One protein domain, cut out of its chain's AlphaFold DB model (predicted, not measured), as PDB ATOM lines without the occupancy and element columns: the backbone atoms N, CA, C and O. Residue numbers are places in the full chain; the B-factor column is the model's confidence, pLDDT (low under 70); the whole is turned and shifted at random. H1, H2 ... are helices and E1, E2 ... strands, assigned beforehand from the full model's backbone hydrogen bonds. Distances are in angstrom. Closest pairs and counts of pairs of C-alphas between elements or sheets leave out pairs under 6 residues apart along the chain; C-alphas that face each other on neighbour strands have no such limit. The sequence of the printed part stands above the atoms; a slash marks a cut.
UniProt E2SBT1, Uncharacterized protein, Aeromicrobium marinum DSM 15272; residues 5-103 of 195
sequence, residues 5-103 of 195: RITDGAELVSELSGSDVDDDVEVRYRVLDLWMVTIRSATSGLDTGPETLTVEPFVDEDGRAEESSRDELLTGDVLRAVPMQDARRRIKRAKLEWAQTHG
ATOM      1  N   ARG A   5       5.202  25.070  20.971       78.25
ATOM      2  CA  ARG A   5       5.843  24.576  22.192       78.25
ATOM      3  C   ARG A   5       5.582  25.544  23.345       78.25
ATOM      4  O   ARG A   5       5.854  26.737  23.218       78.25
ATOM      5  N   ILE A   6       5.032  25.036  24.446       81.94
ATOM      6  CA  ILE A   6       4.665  25.839  25.625       81.94
ATOM      7  C   ILE A   6       5.682  25.638  26.746       81.94
ATOM      8  O   ILE A   6       6.089  26.604  27.390       81.94
ATOM      9  N   THR A   7       6.122  24.399  26.951       81.00
ATOM     10  CA  THR A   7       7.208  24.023  27.867       81.00
ATOM     11  C   THR A   7       8.077  22.943  27.222       81.00
ATOM     12  O   THR A   7       7.764  22.446  26.137       81.00
ATOM     13  N   ASP A   8       9.167  22.546  27.884       76.56
ATOM     14  CA  ASP A   8      10.056  21.492  27.376       76.56
ATOM     15  C   ASP A   8       9.335  20.154  27.142       76.56
ATOM     16  O   ASP A   8       9.736  19.415  26.245       76.56
ATOM     17  N   GLY A   9       8.244  19.889  27.870       82.38
ATOM     18  CA  GLY A   9       7.469  18.648  27.790       82.38
ATOM     19  C   GLY A   9       6.008  18.809  27.370       82.38
ATOM     20  O   GLY A   9       5.264  17.841  27.496       82.38
ATOM     21  N   ALA A  10       5.570  19.990  26.920       84.38
ATOM     22  CA  ALA A  10       4.194  20.189  26.471       84.38
ATOM     23  C   ALA A  10       4.087  21.119  25.259       84.38
ATOM     24  O   ALA A  10       4.622  22.235  25.234       84.38
ATOM     25  N   GLU A  11       3.305  20.678  24.282       87.38
ATOM     26  CA  GLU A  11       3.008  21.391  23.047       87.38
ATOM     27  C   GLU A  11       1.507  21.631  22.937       87.38
ATOM     28  O   GLU A  11       0.703  20.734  23.170       87.38
ATOM     29  N   LEU A  12       1.104  22.849  22.582       86.69
ATOM     30  CA  LEU A  12      -0.296  23.140  22.299       86.69
ATOM     31  C   LEU A  12      -0.680  22.520  20.952       86.69
ATOM     32  O   LEU A  12      -0.071  22.844  19.928       86.69
ATOM     33  N   VAL A  13      -1.720  21.690  20.969       84.00
ATOM     34  CA  VAL A  13      -2.287  21.049  19.776       84.00
ATOM     35  C   VAL A  13      -3.455  21.861  19.234       84.00
ATOM     36  O   VAL A  13      -3.496  22.166  18.044       84.00
ATOM     37  N   SER A  14      -4.388  22.246  20.104       81.50
ATOM     38  CA  SER A  14      -5.545  23.048  19.712       81.50
ATOM     39  C   SER A  14      -6.121  23.836  20.882       81.50
ATOM     40  O   SER A  14      -6.004  23.459  22.048       81.50
ATOM     41  N   GLU A  15      -6.780  24.936  20.537       79.44
ATOM     42  CA  GLU A  15      -7.623  25.728  21.424       79.44
ATOM     43  C   GLU A  15      -8.967  25.875  20.715       79.44
ATOM     44  O   GLU A  15      -9.041  26.473  19.640       79.44
ATOM     45  N   LEU A  16     -10.005  25.259  21.275       75.38
ATOM     46  CA  LEU A  16     -11.371  25.361  20.785       75.38
ATOM     47  C   LEU A  16     -12.156  26.164  21.816       75.38
ATOM     48  O   LEU A  16     -12.341  25.733  22.951       75.38
ATOM     49  N   SER A  17     -12.594  27.359  21.430       63.75
ATOM     50  CA  SER A  17     -13.575  28.102  22.218       63.75
ATOM     51  C   SER A  17     -14.965  27.676  21.767       63.75
ATOM     52  O   SER A  17     -15.193  27.600  20.559       63.75
ATOM     53  N   GLY A  18     -15.852  27.413  22.729       57.03
ATOM     54  CA  GLY A  18     -17.199  26.878  22.530       57.03
ATOM     55  C   GLY A  18     -17.898  27.386  21.276       57.03
ATOM     56  O   GLY A  18     -17.995  28.594  21.037       57.03
ATOM     57  N   SER A  19     -18.338  26.431  20.460       53.72
ATOM     58  CA  SER A  19     -19.276  26.661  19.360       53.72
ATOM     59  C   SER A  19     -20.687  26.884  19.916       53.72
ATOM     60  O   SER A  19     -20.943  26.497  21.050       53.72
ATOM     61  N   ASP A  20     -21.623  27.400  19.112       50.16
ATOM     62  CA  ASP A  20     -23.043  27.596  19.488       50.16
ATOM     63  C   ASP A  20     -23.752  26.344  20.073       50.16
ATOM     64  O   ASP A  20     -24.884  26.440  20.542       50.16
ATOM     65  N   VAL A  21     -23.130  25.159  20.001       49.81
ATOM     66  CA  VAL A  21     -23.695  23.861  20.407       49.81
ATOM     67  C   VAL A  21     -23.091  23.317  21.712       49.81
ATOM     68  O   VAL A  21     -23.734  22.503  22.366       49.81
ATOM     69  N   ASP A  22     -21.894  23.764  22.107       58.38
ATOM     70  CA  ASP A  22     -21.203  23.309  23.322       58.38
ATOM     71  C   ASP A  22     -20.585  24.534  24.010       58.38
ATOM     72  O   ASP A  22     -19.594  25.099  23.533       58.38
ATOM     73  N   ASP A  23     -21.196  24.953  25.120       71.81
ATOM     74  CA  ASP A  23     -20.792  26.084  25.964       71.81
ATOM     75  C   ASP A  23     -19.538  25.741  26.788       71.81
ATOM     76  O   ASP A  23     -19.497  25.944  27.995       71.81
ATOM     77  N   ASP A  24     -18.496  25.217  26.144       81.00
ATOM     78  CA  ASP A  24     -17.254  24.794  26.786       81.00
ATOM     79  C   ASP A  24     -16.036  25.378  26.069       81.00
ATOM     80  O   ASP A  24     -15.955  25.434  24.843       81.00
ATOM     81  N   VAL A  25     -15.036  25.794  26.844       84.00
ATOM     82  CA  VAL A  25     -13.686  26.033  26.335       84.00
ATOM     83  C   VAL A  25     -12.878  24.761  26.503       84.00
ATOM     84  O   VAL A  25     -12.796  24.211  27.603       84.00
ATOM     85  N   GLU A  26     -12.211  24.347  25.432       89.81
ATOM     86  CA  GLU A  26     -11.323  23.198  25.414       89.81
ATOM     87  C   GLU A  26      -9.910  23.607  24.982       89.81
ATOM     88  O   GLU A  26      -9.697  24.251  23.951       89.81
ATOM     89  N   VAL A  27      -8.914  23.206  25.771       89.56
ATOM     90  CA  VAL A  27      -7.496  23.375  25.439       89.56
ATOM     91  C   VAL A  27      -6.827  22.009  25.433       89.56
ATOM     92  O   VAL A  27      -6.919  21.270  26.415       89.56
ATOM     93  N   ARG A  28      -6.142  21.681  24.334       91.25
ATOM     94  CA  ARG A  28      -5.472  20.392  24.143       91.25
ATOM     95  C   ARG A  28      -3.965  20.545  24.060       91.25
ATOM     96  O   ARG A  28      -3.454  21.345  23.270       91.25
ATOM     97  N   TYR A  29      -3.263  19.724  24.829       91.19
ATOM     98  CA  TYR A  29      -1.809  19.653  24.846       91.19
ATOM     99  C   TYR A  29      -1.329  18.251  24.495       91.19
ATOM    100  O   TYR A  29      -1.845  17.267  25.018       91.19
ATOM    101  N   ARG A  30      -0.281  18.170  23.679       90.00
ATOM    102  CA  ARG A  30       0.556  16.980  23.568       90.00
ATOM    103  C   ARG A  30       1.617  17.068  24.655       90.00
ATOM    104  O   ARG A  30       2.350  18.052  24.714       90.00
ATOM    105  N   VAL A  31       1.673  16.078  25.533       88.31
ATOM    106  CA  VAL A  31       2.545  16.057  26.709       88.31
ATOM    107  C   VAL A  31       3.487  14.867  26.616       88.31
ATOM    108  O   VAL A  31       3.041  13.736  26.428       88.31
ATOM    109  N   LEU A  32       4.788  15.142  26.750       87.19
ATOM    110  CA  LEU A  32       5.877  14.165  26.634       87.19
ATOM    111  C   LEU A  32       5.762  13.299  25.369       87.19
ATOM    112  O   LEU A  32       6.042  12.111  25.414       87.19
ATOM    113  N   ASP A  33       5.273  13.887  24.273       83.00
ATOM    114  CA  ASP A  33       5.032  13.269  22.961       83.00
ATOM    115  C   ASP A  33       4.021  12.105  22.896       83.00
ATOM    116  O   ASP A  33       3.525  11.791  21.811       83.00
ATOM    117  N   LEU A  34       3.638  11.542  24.039       85.25
ATOM    118  CA  LEU A  34       2.890  10.288  24.150       85.25
ATOM    119  C   LEU A  34       1.452  10.472  24.631       85.25
ATOM    120  O   LEU A  34       0.622   9.587  24.438       85.25
ATOM    121  N   TRP A  35       1.144  11.605  25.261       87.81
ATOM    122  CA  TRP A  35      -0.149  11.832  25.899       87.81
ATOM    123  C   TRP A  35      -0.855  13.038  25.304       87.81
ATOM    124  O   TRP A  35      -0.259  14.098  25.113       87.81
ATOM    125  N   MET A  36      -2.147  12.888  25.051       90.62
ATOM    126  CA  MET A  36      -3.059  13.993  24.817       90.62
ATOM    127  C   MET A  36      -3.711  14.366  26.145       90.62
ATOM    128  O   MET A  36      -4.337  13.539  26.808       90.62
ATOM    129  N   VAL A  37      -3.551  15.624  26.537       91.31
ATOM    130  CA  VAL A  37      -4.189  16.193  27.720       91.31
ATOM    131  C   VAL A  37      -5.207  17.220  27.269       91.31
ATOM    132  O   VAL A  37      -4.851  18.267  26.726       91.31
ATOM    133  N   THR A  38      -6.470  16.923  27.539       92.50
ATOM    134  CA  THR A  38      -7.607  17.784  27.229       92.50
ATOM    135  C   THR A  38      -8.101  18.428  28.514       92.50
ATOM    136  O   THR A  38      -8.428  17.742  29.481       92.50
ATOM    137  N   ILE A  39      -8.142  19.757  28.532       91.56
ATOM    138  CA  ILE A  39      -8.613  20.545  29.667       91.56
ATOM    139  C   ILE A  39      -9.871  21.293  29.236       91.56
ATOM    140  O   ILE A  39      -9.819  22.085  28.293       91.56
ATOM    141  N   ARG A  40     -10.983  21.049  29.937       89.56
ATOM    142  CA  ARG A  40     -12.301  21.637  29.660       89.56
ATOM    143  C   ARG A  40     -12.770  22.540  30.788       89.56
ATOM    144  O   ARG A  40     -12.427  22.328  31.955       89.56
ATOM    145  N   SER A  41     -13.558  23.544  30.431       85.25
ATOM    146  CA  SER A  41     -14.228  24.433  31.375       85.25
ATOM    147  C   SER A  41     -15.448  25.075  30.726       85.25
ATOM    148  O   SER A  41     -15.312  25.616  29.627       85.25
ATOM    149  N   ALA A  42     -16.591  25.087  31.410       79.25
ATOM    150  CA  ALA A  42     -17.814  25.703  30.904       79.25
ATOM    151  C   ALA A  42     -17.631  27.199  30.607       79.25
ATOM    152  O   ALA A  42     -17.201  27.968  31.466       79.25
ATOM    153  N   THR A  43     -17.964  27.668  29.406       70.31
ATOM    154  CA  THR A  43     -17.967  29.099  29.053       70.31
ATOM    155  C   THR A  43     -18.933  29.890  29.932       70.31
ATOM    156  O   THR A  43     -18.646  31.040  30.274       70.31
ATOM    157  N   SER A  44     -20.033  29.259  30.355       59.19
ATOM    158  CA  SER A  44     -20.988  29.797  31.316       59.19
ATOM    159  C   SER A  44     -20.626  29.385  32.745       59.19
ATOM    160  O   SER A  44     -20.621  28.204  33.073       59.19
ATOM    161  N   GLY A  45     -20.368  30.344  33.632       58.44
ATOM    162  CA  GLY A  45     -20.158  30.033  35.045       58.44
ATOM    163  C   GLY A  45     -19.292  31.045  35.778       58.44
ATOM    164  O   GLY A  45     -18.534  31.799  35.178       58.44
ATOM    165  N   LEU A  46     -19.414  31.043  37.107       53.91
ATOM    166  CA  LEU A  46     -18.631  31.906  37.989       53.91
ATOM    167  C   LEU A  46     -17.197  31.383  38.188       53.91
ATOM    168  O   LEU A  46     -16.373  32.120  38.727       53.91
ATOM    169  N   ASP A  47     -16.900  30.132  37.836       60.81
ATOM    170  CA  ASP A  47     -15.560  29.568  37.990       60.81
ATOM    171  C   ASP A  47     -14.666  29.949  36.797       60.81
ATOM    172  O   ASP A  47     -15.067  29.908  35.632       60.81
ATOM    173  N   THR A  48     -13.432  30.343  37.098       61.62
ATOM    174  CA  THR A  48     -12.406  30.711  36.107       61.62
ATOM    175  C   THR A  48     -11.389  29.591  35.884       61.62
ATOM    176  O   THR A  48     -10.466  29.743  35.078       61.62
ATOM    177  N   GLY A  49     -11.534  28.479  36.611       66.44
ATOM    178  CA  GLY A  49     -10.651  27.328  36.562       66.44
ATOM    179  C   GLY A  49     -11.057  26.258  35.543       66.44
ATOM    180  O   GLY A  49     -12.170  26.259  35.019       66.44
ATOM    181  N   PRO A  50     -10.134  25.332  35.237       78.31
ATOM    182  CA  PRO A  50     -10.453  24.105  34.521       78.31
ATOM    183  C   PRO A  50     -11.338  23.198  35.382       78.31
ATOM    184  O   PRO A  50     -11.056  23.009  36.563       78.31
ATOM    185  N   GLU A  51     -12.373  22.627  34.779       82.38
ATOM    186  CA  GLU A  51     -13.361  21.777  35.458       82.38
ATOM    187  C   GLU A  51     -13.051  20.298  35.254       82.38
ATOM    188  O   GLU A  51     -13.166  19.496  36.177       82.38
ATOM    189  N   THR A  52     -12.616  19.937  34.047       87.38
ATOM    190  CA  THR A  52     -12.278  18.556  33.703       87.38
ATOM    191  C   THR A  52     -10.905  18.498  33.055       87.38
ATOM    192  O   THR A  52     -10.568  19.315  32.197       87.38
ATOM    193  N   LEU A  53     -10.117  17.505  33.465       90.19
ATOM    194  CA  LEU A  53      -8.860  17.131  32.833       90.19
ATOM    195  C   LEU A  53      -8.954  15.667  32.409       90.19
ATOM    196  O   LEU A  53      -9.179  14.787  33.240       90.19
ATOM    197  N   THR A  54      -8.761  15.418  31.120       90.56
ATOM    198  CA  THR A  54      -8.738  14.081  30.527       90.56
ATOM    199  C   THR A  54      -7.348  13.822  29.975       90.56
ATOM    200  O   THR A  54      -6.788  14.676  29.290       90.56
ATOM    201  N   VAL A  55      -6.790  12.653  30.287       89.75
ATOM    202  CA  VAL A  55      -5.507  12.198  29.749       89.75
ATOM    203  C   VAL A  55      -5.747  10.915  28.975       89.75
ATOM    204  O   VAL A  55      -6.285   9.955  29.523       89.75
ATOM    205  N   GLU A  56      -5.350  10.908  27.712       89.56
ATOM    206  CA  GLU A  56      -5.479   9.766  26.815       89.56
ATOM    207  C   GLU A  56      -4.190   9.587  26.000       89.56
ATOM    208  O   GLU A  56      -3.444  10.556  25.824       89.56
ATOM    209  N   PRO A  57      -3.873   8.371  25.522       88.00
ATOM    210  CA  PRO A  57      -2.744   8.175  24.623       88.00
ATOM    211  C   PRO A  57      -2.882   9.071  23.392       88.00
ATOM    212  O   PRO A  57      -3.956   9.160  22.796       88.00
ATOM    213  N   PHE A  58      -1.798   9.740  23.008       84.81
ATOM    214  CA  PHE A  58      -1.777  10.540  21.795       84.81
ATOM    215  C   PHE A  58      -1.952   9.632  20.576       84.81
ATOM    216  O   PHE A  58      -1.285   8.606  20.452       84.81
ATOM    217  N   VAL A  59      -2.849  10.030  19.678       82.75
ATOM    218  CA  VAL A  59      -3.107   9.352  18.409       82.75
ATOM    219  C   VAL A  59      -2.767  10.328  17.287       82.75
ATOM    220  O   VAL A  59      -3.244  11.463  17.294       82.75
ATOM    221  N   ASP A  60      -1.923   9.896  16.352       80.06
ATOM    222  CA  ASP A  60      -1.521  10.694  15.194       80.06
ATOM    223  C   ASP A  60      -2.633  10.815  14.129       80.06
ATOM    224  O   ASP A  60      -3.735  10.277  14.267       80.06
ATOM    225  N   GLU A  61      -2.349  11.546  13.044       72.94
ATOM    226  CA  GLU A  61      -3.299  11.771  11.940       72.94
ATOM    227  C   GLU A  61      -3.738  10.469  11.241       72.94
ATOM    228  O   GLU A  61      -4.821  10.427  10.655       72.94
ATOM    229  N   ASP A  62      -2.946   9.399  11.342       75.06
ATOM    230  CA  ASP A  62      -3.240   8.083  10.770       75.06
ATOM    231  C   ASP A  62      -4.054   7.190  11.725       75.06
ATOM    232  O   ASP A  62      -4.309   6.015  11.429       75.06
ATOM    233  N   GLY A  63      -4.469   7.715  12.882       71.31
ATOM    234  CA  GLY A  63      -5.201   6.949  13.886       71.31
ATOM    235  C   GLY A  63      -4.308   5.980  14.667       71.31
ATOM    236  O   GLY A  63      -4.818   5.048  15.301       71.31
ATOM    237  N   ARG A  64      -2.982   6.159  14.623       69.75
ATOM    238  CA  ARG A  64      -2.025   5.309  15.333       69.75
ATOM    239  C   ARG A  64      -1.608   5.990  16.629       69.75
ATOM    240  O   ARG A  64      -1.104   7.106  16.639       69.75
ATOM    241  N   ALA A  65      -1.828   5.291  17.737       68.38
ATOM    242  CA  ALA A  65      -1.123   5.611  18.971       68.38
ATOM    243  C   ALA A  65       0.304   5.072  18.858       68.38
ATOM    244  O   ALA A  65       0.487   3.976  18.314       68.38
ATOM    245  N   GLU A  66       1.291   5.792  19.394       67.50
ATOM    246  CA  GLU A  66       2.612   5.192  19.570       67.50
ATOM    247  C   GLU A  66       2.476   3.952  20.461       67.50
ATOM    248  O   GLU A  66       1.791   3.963  21.487       67.50
ATOM    249  N   GLU A  67       3.100   2.851  20.042       61.94
ATOM    250  CA  GLU A  67       3.041   1.565  20.749       61.94
ATOM    251  C   GLU A  67       3.530   1.718  22.198       61.94
ATOM    252  O   GLU A  67       2.935   1.168  23.122       61.94
ATOM    253  N   SER A  68       4.517   2.598  22.408       60.00
ATOM    254  CA  SER A  68       5.011   3.003  23.723       60.00
ATOM    255  C   SER A  68       3.933   3.631  24.613       60.00
ATOM    256  O   SER A  68       3.887   3.317  25.795       60.00
ATOM    257  N   SER A  69       3.005   4.431  24.080       61.38
ATOM    258  CA  SER A  69       1.952   5.083  24.877       61.38
ATOM    259  C   SER A  69       0.867   4.121  25.375       61.38
ATOM    260  O   SER A  69       0.136   4.454  26.302       61.38
ATOM    261  N   ARG A  70       0.701   2.953  24.736       61.00
ATOM    262  CA  ARG A  70      -0.333   1.970  25.114       61.00
ATOM    263  C   ARG A  70       0.083   1.095  26.291       61.00
ATOM    264  O   ARG A  70      -0.779   0.716  27.081       61.00
ATOM    265  N   ASP A  71       1.376   0.809  26.394       62.00
ATOM    266  CA  ASP A  71       1.942  -0.042  27.443       62.00
ATOM    267  C   ASP A  71       2.555   0.767  28.598       62.00
ATOM    268  O   ASP A  71       2.788   0.230  29.685       62.00
ATOM    269  N   GLU A  72       2.806   2.063  28.397       66.62
ATOM    270  CA  GLU A  72       3.337   2.943  29.430       66.62
ATOM    271  C   GLU A  72       2.234   3.403  30.394       66.62
ATOM    272  O   GLU A  72       1.184   3.922  30.014       66.62
ATOM    273  N   LEU A  73       2.470   3.195  31.689       71.50
ATOM    274  CA  LEU A  73       1.547   3.623  32.735       71.50
ATOM    275  C   LEU A  73       1.528   5.152  32.820       71.50
ATOM    276  O   LEU A  73       2.578   5.788  32.776       71.50
ATOM    277  N   LEU A  74       0.346   5.736  33.039       78.19
ATOM    278  CA  LEU A  74       0.215   7.158  33.353       78.19
ATOM    279  C   LEU A  74       1.066   7.492  34.588       78.19
ATOM    280  O   LEU A  74       0.720   7.133  35.717       78.19
ATOM    281  N   THR A  75       2.191   8.173  34.380       80.62
ATOM    282  CA  THR A  75       3.113   8.524  35.461       80.62
ATOM    283  C   THR A  75       2.795   9.898  36.043       80.62
ATOM    284  O   THR A  75       2.172  10.757  35.415       80.62
ATOM    285  N   GLY A  76       3.275  10.147  37.265       81.56
ATOM    286  CA  GLY A  76       3.179  11.473  37.882       81.56
ATOM    287  C   GLY A  76       3.916  12.566  37.097       81.56
ATOM    288  O   GLY A  76       3.605  13.743  37.267       81.56
ATOM    289  N   ASP A  77       4.856  12.199  36.226       82.69
ATOM    290  CA  ASP A  77       5.605  13.151  35.405       82.69
ATOM    291  C   ASP A  77       4.759  13.713  34.262       82.69
ATOM    292  O   ASP A  77       4.870  14.905  33.969       82.69
ATOM    293  N   VAL A  78       3.821  12.924  33.720       84.25
ATOM    294  CA  VAL A  78       2.813  13.408  32.761       84.25
ATOM    295  C   VAL A  78       2.008  14.545  33.385       84.25
ATOM    296  O   VAL A  78       1.916  15.625  32.807       84.25
ATOM    297  N   LEU A  79       1.496  14.352  34.606       84.56
ATOM    298  CA  LEU A  79       0.702  15.369  35.307       84.56
ATOM    299  C   LEU A  79       1.506  16.636  35.631       84.56
ATOM    300  O   LEU A  79       0.960  17.737  35.583       84.56
ATOM    301  N   ARG A  80       2.801  16.505  35.945       86.44
ATOM    302  CA  ARG A  80       3.689  17.651  36.219       86.44
ATOM    303  C   ARG A  80       4.058  18.433  34.963       86.44
ATOM    304  O   ARG A  80       4.299  19.633  35.058       86.44
ATOM    305  N   ALA A  81       4.117  17.765  33.815       88.19
ATOM    306  CA  ALA A  81       4.426  18.395  32.540       88.19
ATOM    307  C   ALA A  81       3.241  19.198  31.970       88.19
ATOM    308  O   ALA A  81       3.453  20.064  31.117       88.19
ATOM    309  N   VAL A  82       2.014  18.977  32.464       89.06
ATOM    310  CA  VAL A  82       0.826  19.733  32.038       89.06
ATOM    311  C   VAL A  82       0.982  21.227  32.370       89.06
ATOM    312  O   VAL A  82       1.100  21.595  33.544       89.06
ATOM    313  N   PRO A  83       0.910  22.132  31.377       87.38
ATOM    314  CA  PRO A  83       1.126  23.561  31.581       87.38
ATOM    315  C   PRO A  83      -0.133  24.250  32.143       87.38
ATOM    316  O   PRO A  83      -0.759  25.089  31.497       87.38
ATOM    317  N   MET A  84      -0.508  23.926  33.383       85.62
ATOM    318  CA  MET A  84      -1.790  24.325  33.984       85.62
ATOM    319  C   MET A  84      -2.007  25.848  34.070       85.62
ATOM    320  O   MET A  84      -3.132  26.333  33.959       85.62
ATOM    321  N   GLN A  85      -0.936  26.626  34.250       81.62
ATOM    322  CA  GLN A  85      -1.015  28.094  34.261       81.62
ATOM    323  C   GLN A  85      -1.333  28.665  32.872       81.62
ATOM    324  O   GLN A  85      -2.108  29.615  32.759       81.62
ATOM    325  N   ASP A  86      -0.773  28.070  31.813       84.50
ATOM    326  CA  ASP A  86      -1.085  28.455  30.434       84.50
ATOM    327  C   ASP A  86      -2.535  28.092  30.095       84.50
ATOM    328  O   ASP A  86      -3.274  28.946  29.603       84.50
ATOM    329  N   ALA A  87      -2.965  26.882  30.471       83.88
ATOM    330  CA  ALA A  87      -4.335  26.414  30.284       83.88
ATOM    331  C   ALA A  87      -5.352  27.350  30.950       83.88
ATOM    332  O   ALA A  87      -6.274  27.834  30.297       83.88
ATOM    333  N   ARG A  88      -5.134  27.706  32.225       80.62
ATOM    334  CA  ARG A  88      -5.962  28.686  32.954       80.62
ATOM    335  C   ARG A  88      -6.022  30.036  32.247       80.62
ATOM    336  O   ARG A  88      -7.096  30.623  32.134       80.62
ATOM    337  N   ARG A  89      -4.885  30.541  31.752       80.25
ATOM    338  CA  ARG A  89      -4.830  31.825  31.036       80.25
ATOM    339  C   ARG A  89      -5.648  31.788  29.742       80.25
ATOM    340  O   ARG A  89      -6.328  32.767  29.440       80.25
ATOM    341  N   ARG A  90      -5.576  30.686  28.989       82.56
ATOM    342  CA  ARG A  90      -6.331  30.482  27.741       82.56
ATOM    343  C   ARG A  90      -7.822  30.340  28.001       82.56
ATOM    344  O   ARG A  90      -8.593  31.114  27.450       82.56
ATOM    345  N   ILE A  91      -8.208  29.470  28.936       80.88
ATOM    346  CA  ILE A  91      -9.603  29.300  29.363       80.88
ATOM    347  C   ILE A  91     -10.199  30.643  29.780       80.88
ATOM    348  O   ILE A  91     -11.230  31.053  29.255       80.88
ATOM    349  N   LYS A  92      -9.508  31.391  30.646       75.31
ATOM    350  CA  LYS A  92      -9.959  32.717  31.083       75.31
ATOM    351  C   LYS A  92     -10.167  33.688  29.916       75.31
ATOM    352  O   LYS A  92     -11.143  34.436  29.913       75.31
ATOM    353  N   ARG A  93      -9.255  33.697  28.939       78.31
ATOM    354  CA  ARG A  93      -9.370  34.542  27.744       78.31
ATOM    355  C   ARG A  93     -10.591  34.149  26.912       78.31
ATOM    356  O   ARG A  93     -11.413  35.015  26.631       78.31
ATOM    357  N   ALA A  94     -10.723  32.870  26.581       78.12
ATOM    358  CA  ALA A  94     -11.814  32.344  25.771       78.12
ATOM    359  C   ALA A  94     -13.186  32.577  26.426       78.12
ATOM    360  O   ALA A  94     -14.088  33.102  25.779       78.12
ATOM    361  N   LYS A  95     -13.329  32.333  27.740       74.62
ATOM    362  CA  LYS A  95     -14.561  32.667  28.482       74.62
ATOM    363  C   LYS A  95     -14.898  34.157  28.394       74.62
ATOM    364  O   LYS A  95     -16.056  34.525  28.232       74.62
ATOM    365  N   LEU A  96     -13.896  35.034  28.475       70.25
ATOM    366  CA  LEU A  96     -14.110  36.478  28.383       70.25
ATOM    367  C   LEU A  96     -14.491  36.932  26.963       70.25
ATOM    368  O   LEU A  96     -15.275  37.870  26.814       70.25
ATOM    369  N   GLU A  97     -13.919  36.322  25.928       72.75
ATOM    370  CA  GLU A  97     -14.283  36.561  24.525       72.75
ATOM    371  C   GLU A  97     -15.708  36.072  24.240       72.75
ATOM    372  O   GLU A  97     -16.516  36.810  23.667       72.75
ATOM    373  N   TRP A  98     -16.054  34.886  24.739       72.88
ATOM    374  CA  TRP A  98     -17.401  34.339  24.658       72.88
ATOM    375  C   TRP A  98     -18.414  35.218  25.407       72.88
ATOM    376  O   TRP A  98     -19.419  35.614  24.822       72.88
ATOM    377  N   ALA A  99     -18.114  35.649  26.636       67.38
ATOM    378  CA  ALA A  99     -18.945  36.570  27.420       67.38
ATOM    379  C   ALA A  99     -19.150  37.934  26.735       67.38
ATOM    380  O   ALA A  99     -20.213  38.545  26.842       67.38
ATOM    381  N   GLN A 100     -18.137  38.436  26.022       67.62
ATOM    382  CA  GLN A 100     -18.257  39.664  25.227       67.62
ATOM    383  C   GLN A 100     -19.161  39.482  24.005       67.62
ATOM    384  O   GLN A 100     -19.874  40.418  23.650       67.62
ATOM    385  N   THR A 101     -19.118  38.303  23.386       68.19
ATOM    386  CA  THR A 101     -19.842  37.998  22.146       68.19
ATOM    387  C   THR A 101     -21.301  37.636  22.417       68.19
ATOM    388  O   THR A 101     -22.196  38.158  21.759       68.19
ATOM    389  N   HIS A 102     -21.551  36.817  23.440       66.88
ATOM    390  CA  HIS A 102     -22.873  36.287  23.788       66.88
ATOM    391  C   HIS A 102     -23.562  37.060  24.917       66.88
ATOM    392  O   HIS A 102     -24.693  36.761  25.286       66.88
ATOM    393  N   GLY A 103     -22.897  38.073  25.481       57.53
ATOM    394  CA  GLY A 103     -23.474  38.913  26.527       57.53
ATOM    395  C   GLY A 103     -23.715  38.183  27.850       57.53
ATOM    396  O   GLY A 103     -24.460  38.699  28.683       57.53
TER     397      GLY A 103
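What this domain is: This is residues 5 to 103 of the 195 residues of an uncharacterized protein of Aeromicrobium marinum DSM 15272 (UniProt E2SBT1). Look for one twisted wall of five strands, with the long helix H3 and the short helix H2 over one face and no named helix over the other. The five-residue helix H1 only grazes the sheet, at the end where E4 begins and E5 ends. The printed part has 99 residues, with five named strands and then three named helices in the order E1 E2 E3 E4 E5 H1 H2 H3; the sheet's order is also E1 E2 E3 E4 E5, antiparallel throughout, and the class is mixed, helices and strands. The whole is compact, with a radius of gyration of the C-alphas of 14.4 A, yet elongated in outline, spanning 46 by 27 by 21 A.

Where its parts are: Begin at C-alpha 5, at (5.843, 24.576, 22.192), where E1 takes residues 5 to 7. E2, residues 10 to 17, is 19.9 A long and bends by 55 degrees at residue 13. E3, residues 24 to 31, runs 21.6 A; E4, residues 35 to 42, runs 23.0 A; E5, residues 52 to 57, runs 16.8 A. H1 follows at residues 67 to 71 and H2 at residues 76 to 81. Find C-alpha 84 at (-1.790, 24.325, 33.984); from there H3 runs 26.3 A to C-alpha 102 at (-22.873, 36.287, 23.788).

How they stand to each other: Start with the sheet, a meander, each strand the antiparallel neighbour of the one before and each successive pair a hairpin. E1 and E2 stand at 114 degrees, with N 6 and O 10 2.9 A apart. You will find N 11 and O 30 at 2.8 A between E2 and E3, N 27 and O 39 at 2.9 A between E3 and E4, and N 38 and O 54 at 2.9 A between E4 and E5. H2 and H3 lie on the same face, forming two layers, helices on one face of a sheet. The closest C-alphas of H3 and E3 are those of Ile 91 and Val 25, 6.0 A apart. H2 has a height over the sheet of 9.3 A and runs across the strands, at 74 degrees to E3 on the local plane. For H1, look at the C-alphas of Ser 69 and Pro 57, its closest to E5, 5.6 A apart. The three helices are apart from one another. In H2 and H3 every O i to N i+4 pair is within hydrogen-bond range; in H1 it is 0 of 1, with 1 of 2 O i to N i+3 pairs.

The domain as a whole: The two C-alphas farthest apart are those of Asp 71 and Gly 103, at 46.5 A. The printed part has no cut and no long link. Its mean pLDDT is 77.3; look for values under 70 at residues 17 to 22, 44 to 49, 64 to 72 and 99 to 103.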